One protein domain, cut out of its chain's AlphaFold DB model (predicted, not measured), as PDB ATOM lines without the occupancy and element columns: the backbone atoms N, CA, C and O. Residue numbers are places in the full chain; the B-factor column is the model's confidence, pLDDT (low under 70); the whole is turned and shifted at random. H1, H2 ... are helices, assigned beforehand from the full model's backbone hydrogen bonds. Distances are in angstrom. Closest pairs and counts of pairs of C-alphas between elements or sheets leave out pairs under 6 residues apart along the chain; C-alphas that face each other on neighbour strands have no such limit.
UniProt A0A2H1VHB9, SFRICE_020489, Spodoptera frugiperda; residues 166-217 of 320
ATOM      1  N   ILE A 166     -34.964 -53.064 -52.452       58.09
ATOM      2  CA  ILE A 166     -34.750 -54.060 -53.517       58.09
ATOM      3  C   ILE A 166     -35.415 -53.629 -54.846       58.09
ATOM      4  O   ILE A 166     -35.193 -54.229 -55.892       58.09
ATOM      5  N   TYR A 167     -36.228 -52.568 -54.825       52.75
ATOM      6  CA  TYR A 167     -36.984 -52.089 -55.979       52.75
ATOM      7  C   TYR A 167     -36.634 -50.630 -56.291       52.75
ATOM      8  O   TYR A 167     -37.266 -49.693 -55.803       52.75
ATOM      9  N   THR A 168     -35.589 -50.426 -57.093       62.31
ATOM     10  CA  THR A 168     -35.209 -49.099 -57.591       62.31
ATOM     11  C   THR A 168     -35.863 -48.848 -58.941       62.31
ATOM     12  O   THR A 168     -35.519 -49.474 -59.943       62.31
ATOM     13  N   THR A 169     -36.800 -47.910 -58.985       53.88
ATOM     14  CA  THR A 169     -37.461 -47.494 -60.221       53.88
ATOM     15  C   THR A 169     -36.471 -46.742 -61.135       53.88
ATOM     16  O   THR A 169     -35.783 -45.815 -60.689       53.88
ATOM     17  N   PRO A 170     -36.360 -47.101 -62.426       54.91
ATOM     18  CA  PRO A 170     -35.481 -46.404 -63.361       54.91
ATOM     19  C   PRO A 170     -36.066 -45.014 -63.660       54.91
ATOM     20  O   PRO A 170     -37.108 -44.891 -64.293       54.91
ATOM     21  N   GLY A 171     -35.422 -43.957 -63.157       60.19
ATOM     22  CA  GLY A 171     -35.905 -42.567 -63.278       60.19
ATOM     23  C   GLY A 171     -35.955 -41.776 -61.965       60.19
ATOM     24  O   GLY A 171     -36.513 -40.676 -61.923       60.19
ATOM     25  N   LEU A 172     -35.358 -42.325 -60.903       61.28
ATOM     26  CA  LEU A 172     -35.533 -41.885 -59.521       61.28
ATOM     27  C   LEU A 172     -35.026 -40.499 -59.071       61.28
ATOM     28  O   LEU A 172     -35.320 -40.159 -57.932       61.28
ATOM     29  N   PRO A 173     -34.367 -39.634 -59.868       69.25
ATOM     30  CA  PRO A 173     -34.219 -38.237 -59.455       69.25
ATOM     31  C   PRO A 173     -35.262 -37.311 -60.091       69.25
ATOM     32  O   PRO A 173     -35.746 -36.402 -59.428       69.25
ATOM     33  N   PHE A 174     -35.661 -37.520 -61.349       71.69
ATOM     34  CA  PHE A 174     -36.446 -36.518 -62.086       71.69
ATOM     35  C   PHE A 174     -37.924 -36.527 -61.726       71.69
ATOM     36  O   PHE A 174     -38.490 -35.472 -61.448       71.69
ATOM     37  N   VAL A 175     -38.542 -37.710 -61.709       75.69
ATOM     38  CA  VAL A 175     -39.979 -37.844 -61.439       75.69
ATOM     39  C   VAL A 175     -40.319 -37.344 -60.028       75.69
ATOM     40  O   VAL A 175     -41.219 -36.509 -59.909       75.69
ATOM     41  N   PRO A 176     -39.572 -37.722 -58.968       77.56
ATOM     42  CA  PRO A 176     -39.817 -37.184 -57.632       77.56
ATOM     43  C   PRO A 176     -39.518 -35.685 -57.531       77.56
ATOM     44  O   PRO A 176     -40.294 -34.947 -56.931       77.56
ATOM     45  N   THR A 177     -38.436 -35.202 -58.150       77.94
ATOM     46  CA  THR A 177     -38.050 -33.784 -58.054       77.94
ATOM     47  C   THR A 177     -39.067 -32.871 -58.730       77.94
ATOM     48  O   THR A 177     -39.472 -31.868 -58.147       77.94
ATOM     49  N   ILE A 178     -39.529 -33.224 -59.932       82.81
ATOM     50  CA  ILE A 178     -40.548 -32.442 -60.644       82.81
ATOM     51  C   ILE A 178     -41.862 -32.450 -59.855       82.81
ATOM     52  O   ILE A 178     -42.472 -31.396 -59.695       82.81
ATOM     53  N   ALA A 179     -42.267 -33.599 -59.302       81.50
ATOM     54  CA  ALA A 179     -43.465 -33.692 -58.470       81.50
ATOM     55  C   ALA A 179     -43.389 -32.779 -57.231       81.50
ATOM     56  O   ALA A 179     -44.352 -32.079 -56.925       81.50
ATOM     57  N   ILE A 180     -42.234 -32.725 -56.557       84.25
ATOM     58  CA  ILE A 180     -42.009 -31.840 -55.404       84.25
ATOM     59  C   ILE A 180     -42.054 -30.365 -55.824       84.25
ATOM     60  O   ILE A 180     -42.735 -29.575 -55.174       84.25
ATOM     61  N   ILE A 181     -41.380 -29.988 -56.917       83.56
ATOM     62  CA  ILE A 181     -41.352 -28.599 -57.410       83.56
ATOM     63  C   ILE A 181     -42.759 -28.120 -57.769       83.56
ATOM     64  O   ILE A 181     -43.165 -27.032 -57.357       83.56
ATOM     65  N   VAL A 182     -43.516 -28.935 -58.506       83.69
ATOM     66  CA  VAL A 182     -44.893 -28.613 -58.892       83.69
ATOM     67  C   VAL A 182     -45.775 -28.489 -57.651       83.69
ATOM     68  O   VAL A 182     -46.502 -27.507 -57.523       83.69
ATOM     69  N   ASN A 183     -45.668 -29.411 -56.693       83.88
ATOM     70  CA  ASN A 183     -46.429 -29.343 -55.446       83.88
ATOM     71  C   ASN A 183     -46.124 -28.064 -54.644       83.88
ATOM     72  O   ASN A 183     -47.042 -27.382 -54.195       83.88
ATOM     73  N   ILE A 184     -44.848 -27.685 -54.520       79.19
ATOM     74  CA  ILE A 184     -44.447 -26.439 -53.849       79.19
ATOM     75  C   ILE A 184     -45.002 -25.220 -54.594       79.19
ATOM     76  O   ILE A 184     -45.540 -24.312 -53.967       79.19
ATOM     77  N   TYR A 185     -44.932 -25.202 -55.925       79.06
ATOM     78  CA  TYR A 185     -45.494 -24.121 -56.735       79.06
ATOM     79  C   TYR A 185     -47.014 -23.977 -56.549       79.06
ATOM     80  O   TYR A 185     -47.522 -22.858 -56.465       79.06
ATOM     81  N   LEU A 186     -47.748 -25.088 -56.428       78.62
ATOM     82  CA  LEU A 186     -49.189 -25.072 -56.141       78.62
ATOM     83  C   LEU A 186     -49.488 -24.518 -54.742       78.62
ATOM     84  O   LEU A 186     -50.448 -23.768 -54.573       78.62
ATOM     85  N   ILE A 187     -48.653 -24.850 -53.757       74.88
ATOM     86  CA  ILE A 187     -48.777 -24.357 -52.381       74.88
ATOM     87  C   ILE A 187     -48.487 -22.848 -52.315       74.88
ATOM     88  O   ILE A 187     -49.224 -22.116 -51.662       74.88
ATOM     89  N   LEU A 188     -47.469 -22.359 -53.031       71.00
ATOM     90  CA  LEU A 188     -47.084 -20.940 -53.044       71.00
ATOM     91  C   LEU A 188     -48.039 -20.042 -53.845       71.00
ATOM     92  O   LEU A 188     -48.150 -18.857 -53.545       71.00
ATOM     93  N   ASN A 189     -48.740 -20.590 -54.841       75.62
ATOM     94  CA  ASN A 189     -49.806 -19.872 -55.549       75.62
ATOM     95  C   ASN A 189     -51.114 -19.788 -54.754       75.62
ATOM     96  O   ASN A 189     -52.039 -19.081 -55.160       75.62
ATOM     97  N   LEU A 190     -51.223 -20.512 -53.639       73.19
ATOM     98  CA  LEU A 190     -52.381 -20.425 -52.768       73.19
ATOM     99  C   LEU A 190     -52.297 -19.143 -51.925       73.19
ATOM    100  O   LEU A 190     -51.220 -18.704 -51.531       73.19
ATOM    101  N   SER A 191     -53.447 -18.517 -51.656       72.94
ATOM    102  CA  SER A 191     -53.513 -17.265 -50.890       72.94
ATOM    103  C   SER A 191     -52.753 -17.374 -49.563       72.94
ATOM    104  O   SER A 191     -52.954 -18.318 -48.807       72.94
ATOM    105  N   TYR A 192     -51.943 -16.365 -49.232       68.25
ATOM    106  CA  TYR A 192     -51.157 -16.304 -47.992       68.25
ATOM    107  C   TYR A 192     -51.970 -16.649 -46.726       68.25
ATOM    108  O   TYR A 192     -51.484 -17.308 -45.809       68.25
ATOM    109  N   LEU A 193     -53.256 -16.283 -46.701       68.12
ATOM    110  CA  LEU A 193     -54.162 -16.564 -45.586       68.12
ATOM    111  C   LEU A 193     -54.447 -18.060 -45.368       68.12
ATOM    112  O   LEU A 193     -54.696 -18.469 -44.232       68.12
ATOM    113  N   THR A 194     -54.432 -18.891 -46.415       77.06
ATOM    114  CA  THR A 194     -54.647 -20.341 -46.272       77.06
ATOM    115  C   THR A 194     -53.391 -21.041 -45.774       77.06
ATOM    116  O   THR A 194     -53.501 -21.951 -44.953       77.06
ATOM    117  N   LEU A 195     -52.212 -20.569 -46.192       71.44
ATOM    118  CA  LEU A 195     -50.929 -21.057 -45.690       71.44
ATOM    119  C   LEU A 195     -50.807 -20.826 -44.187       71.44
ATOM    120  O   LEU A 195     -50.521 -21.773 -43.464       71.44
ATOM    121  N   VAL A 196     -51.140 -19.624 -43.710       74.19
ATOM    122  CA  VAL A 196     -51.102 -19.295 -42.274       74.19
ATOM    123  C   VAL A 196     -52.040 -20.186 -41.453       74.19
ATOM    124  O   VAL A 196     -51.686 -20.637 -40.365       74.19
ATOM    125  N   ARG A 197     -53.246 -20.483 -41.957       81.88
ATOM    126  CA  ARG A 197     -54.157 -21.411 -41.265       81.88
ATOM    127  C   ARG A 197     -53.587 -22.827 -41.236       81.88
ATOM    128  O   ARG A 197     -53.638 -23.469 -40.193       81.88
ATOM    129  N   PHE A 198     -53.053 -23.313 -42.355       75.69
ATOM    130  CA  PHE A 198     -52.473 -24.651 -42.441       75.69
ATOM    131  C   PHE A 198     -51.269 -24.812 -41.505       75.69
ATOM    132  O   PHE A 198     -51.218 -25.778 -40.743       75.69
ATOM    133  N   THR A 199     -50.350 -23.846 -41.486       76.00
ATOM    134  CA  THR A 199     -49.188 -23.868 -40.586       76.00
ATOM    135  C   THR A 199     -49.605 -23.783 -39.121       76.00
ATOM    136  O   THR A 199     -49.052 -24.508 -38.296       76.00
ATOM    137  N   PHE A 200     -50.640 -23.006 -38.792       83.38
ATOM    138  CA  PHE A 200     -51.192 -22.958 -37.435       83.38
ATOM    139  C   PHE A 200     -51.775 -24.308 -36.982       83.38
ATOM    140  O   PHE A 200     -51.461 -24.783 -35.888       83.38
ATOM    141  N   TRP A 201     -52.578 -24.968 -37.822       84.50
ATOM    142  CA  TRP A 201     -53.115 -26.299 -37.513       84.50
ATOM    143  C   TRP A 201     -52.009 -27.359 -37.396       84.50
ATOM    144  O   TRP A 201     -52.051 -28.180 -36.476       84.50
ATOM    145  N   MET A 202     -50.989 -27.305 -38.260       80.06
ATOM    146  CA  MET A 202     -49.809 -28.175 -38.168       80.06
ATOM    147  C   MET A 202     -49.020 -27.935 -36.874       80.06
ATOM    148  O   MET A 202     -48.607 -28.895 -36.226       80.06
ATOM    149  N   ALA A 203     -48.865 -26.677 -36.448       81.38
ATOM    150  CA  ALA A 203     -48.204 -26.333 -35.191       81.38
ATOM    151  C   ALA A 203     -48.960 -26.890 -33.973       81.38
ATOM    152  O   ALA A 203     -48.339 -27.449 -33.069       81.38
ATOM    153  N   ILE A 204     -50.296 -26.811 -33.960       86.44
ATOM    154  CA  ILE A 204     -51.112 -27.402 -32.887       86.44
ATOM    155  C   ILE A 204     -50.953 -28.925 -32.854       86.44
ATOM    156  O   ILE A 204     -50.686 -29.487 -31.788       86.44
ATOM    157  N   GLY A 205     -51.084 -29.591 -34.006       84.44
ATOM    158  CA  GLY A 205     -50.907 -31.041 -34.105       84.44
ATOM    159  C   GLY A 205     -49.537 -31.486 -33.590       84.44
ATOM    160  O   GLY A 205     -49.432 -32.478 -32.869       84.44
ATOM    161  N   LEU A 206     -48.503 -30.692 -33.868       79.44
ATOM    162  CA  LEU A 206     -47.141 -30.933 -33.409       79.44
ATOM    163  C   LEU A 206     -46.985 -30.776 -31.890       79.44
ATOM    164  O   LEU A 206     -46.335 -31.604 -31.258       79.44
ATOM    165  N   VAL A 207     -47.588 -29.752 -31.279       84.06
ATOM    166  CA  VAL A 207     -47.544 -29.559 -29.815       84.06
ATOM    167  C   VAL A 207     -48.203 -30.732 -29.092       84.06
ATOM    168  O   VAL A 207     -47.666 -31.222 -28.095       84.06
ATOM    169  N   VAL A 208     -49.337 -31.209 -29.605       83.12
ATOM    170  CA  VAL A 208     -50.021 -32.393 -29.065       83.12
ATOM    171  C   VAL A 208     -49.156 -33.639 -29.257       83.12
ATOM    172  O   VAL A 208     -48.970 -34.402 -28.307       83.12
ATOM    173  N   TYR A 209     -48.556 -33.803 -30.440       80.38
ATOM    174  CA  TYR A 209     -47.660 -34.918 -30.730       80.38
ATOM    175  C   TYR A 209     -46.416 -34.922 -29.840       80.38
ATOM    176  O   TYR A 209     -46.079 -35.971 -29.318       80.38
ATOM    177  N   PHE A 210     -45.743 -33.794 -29.601       74.50
ATOM    178  CA  PHE A 210     -44.574 -33.771 -28.713       74.50
ATOM    179  C   PHE A 210     -44.951 -34.002 -27.254       74.50
ATOM    180  O   PHE A 210     -44.244 -34.728 -26.554       74.50
ATOM    181  N   LYS A 211     -46.070 -33.425 -26.795       76.50
ATOM    182  CA  LYS A 211     -46.560 -33.665 -25.432       76.50
ATOM    183  C   LYS A 211     -46.863 -35.140 -25.190       76.50
ATOM    184  O   LYS A 211     -46.520 -35.651 -24.130       76.50
ATOM    185  N   TYR A 212     -47.470 -35.818 -26.158       74.12
ATOM    186  CA  TYR A 212     -47.796 -37.238 -26.043       74.12
ATOM    187  C   TYR A 212     -46.598 -38.149 -26.366       74.12
ATOM    188  O   TYR A 212     -46.301 -39.098 -25.647       74.12
ATOM    189  N   GLY A 213     -45.865 -37.829 -27.426       66.00
ATOM    190  CA  GLY A 213     -44.780 -38.620 -27.995       66.00
ATOM    191  C   GLY A 213     -43.555 -38.709 -27.096       66.00
ATOM    192  O   GLY A 213     -42.982 -39.785 -26.993       66.00
ATOM    193  N   ILE A 214     -43.186 -37.642 -26.374       65.06
ATOM    194  CA  ILE A 214     -42.079 -37.706 -25.397       65.06
ATOM    195  C   ILE A 214     -42.442 -38.621 -24.217       65.06
ATOM    196  O   ILE A 214     -41.573 -39.308 -23.688       65.06
ATOM    197  N   ILE A 215     -43.720 -38.665 -23.830       63.38
ATOM    198  CA  ILE A 215     -44.209 -39.481 -22.709       63.38
ATOM    199  C   ILE A 215     -44.378 -40.953 -23.118       63.38
ATOM    200  O   ILE A 215     -44.154 -41.836 -22.296       63.38
ATOM    201  N   ASN A 216     -44.705 -41.228 -24.385       59.59
ATOM    202  CA  ASN A 216     -44.942 -42.584 -24.895       59.59
ATOM    203  C   ASN A 216     -43.779 -43.160 -25.730       59.59
ATOM    204  O   ASN A 216     -43.929 -44.207 -26.360       59.59
ATOM    205  N   SER A 217     -42.614 -42.501 -25.748       53.00
ATOM    206  CA  SER A 217     -41.377 -43.048 -26.328       53.00
ATOM    207  C   SER A 217     -40.788 -44.087 -25.377       53.00
ATOM    208  O   SER A 217     -39.715 -43.899 -24.809       53.00
TER     209      SER A 217
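What this domain is: This is residues 166 to 217 of the 320 residues of the protein "SFRICE_020489" of Spodoptera frugiperda (UniProt A0A2H1VHB9). Two helices meet near their ends in an open V, with H1 as the shorter arm and H2 as the longer, and a short unnamed stretch, residues 166 to 173, sticks out from the far end of H1. The printed part has 52 residues, with H1 and then H2 along it and no named strand; the class is all helix. It is extended, with a radius of gyration of the C-alphas of 16.9 A, and flat, spanning 42 by 38 by 8 A.

How they stand to each other: H1, residues 174 to 188, and H2, residues 192 to 216, are close but not clearly touching, with 1 pair of C-alphas within 8 A. Their closest C-alphas, those of Ile 187 and Leu 195, are 7.8 A apart. They run opposite ways at a steep tilt of 66 degrees. Every O i to N i+4 pair is within hydrogen-bond range in H1, and 20 of 21 in H2.

Where its parts are: H1 begins at C-alpha 174 (-36.446, -36.518, -62.086) and is 20.9 A long from first to last C-alpha. H2 is 35.5 A long and ends at C-alpha 216 (-44.942, -42.584, -24.895).

The domain as a whole: The C-alphas of Ile 166 and Leu 193, the two farthest apart, are 43.0 A apart. The printed part has no cut, and the link from H1 to H2 is tight. The pLDDT is under 70 at residues 166 to 173, 192 to 193 and 213 to 217.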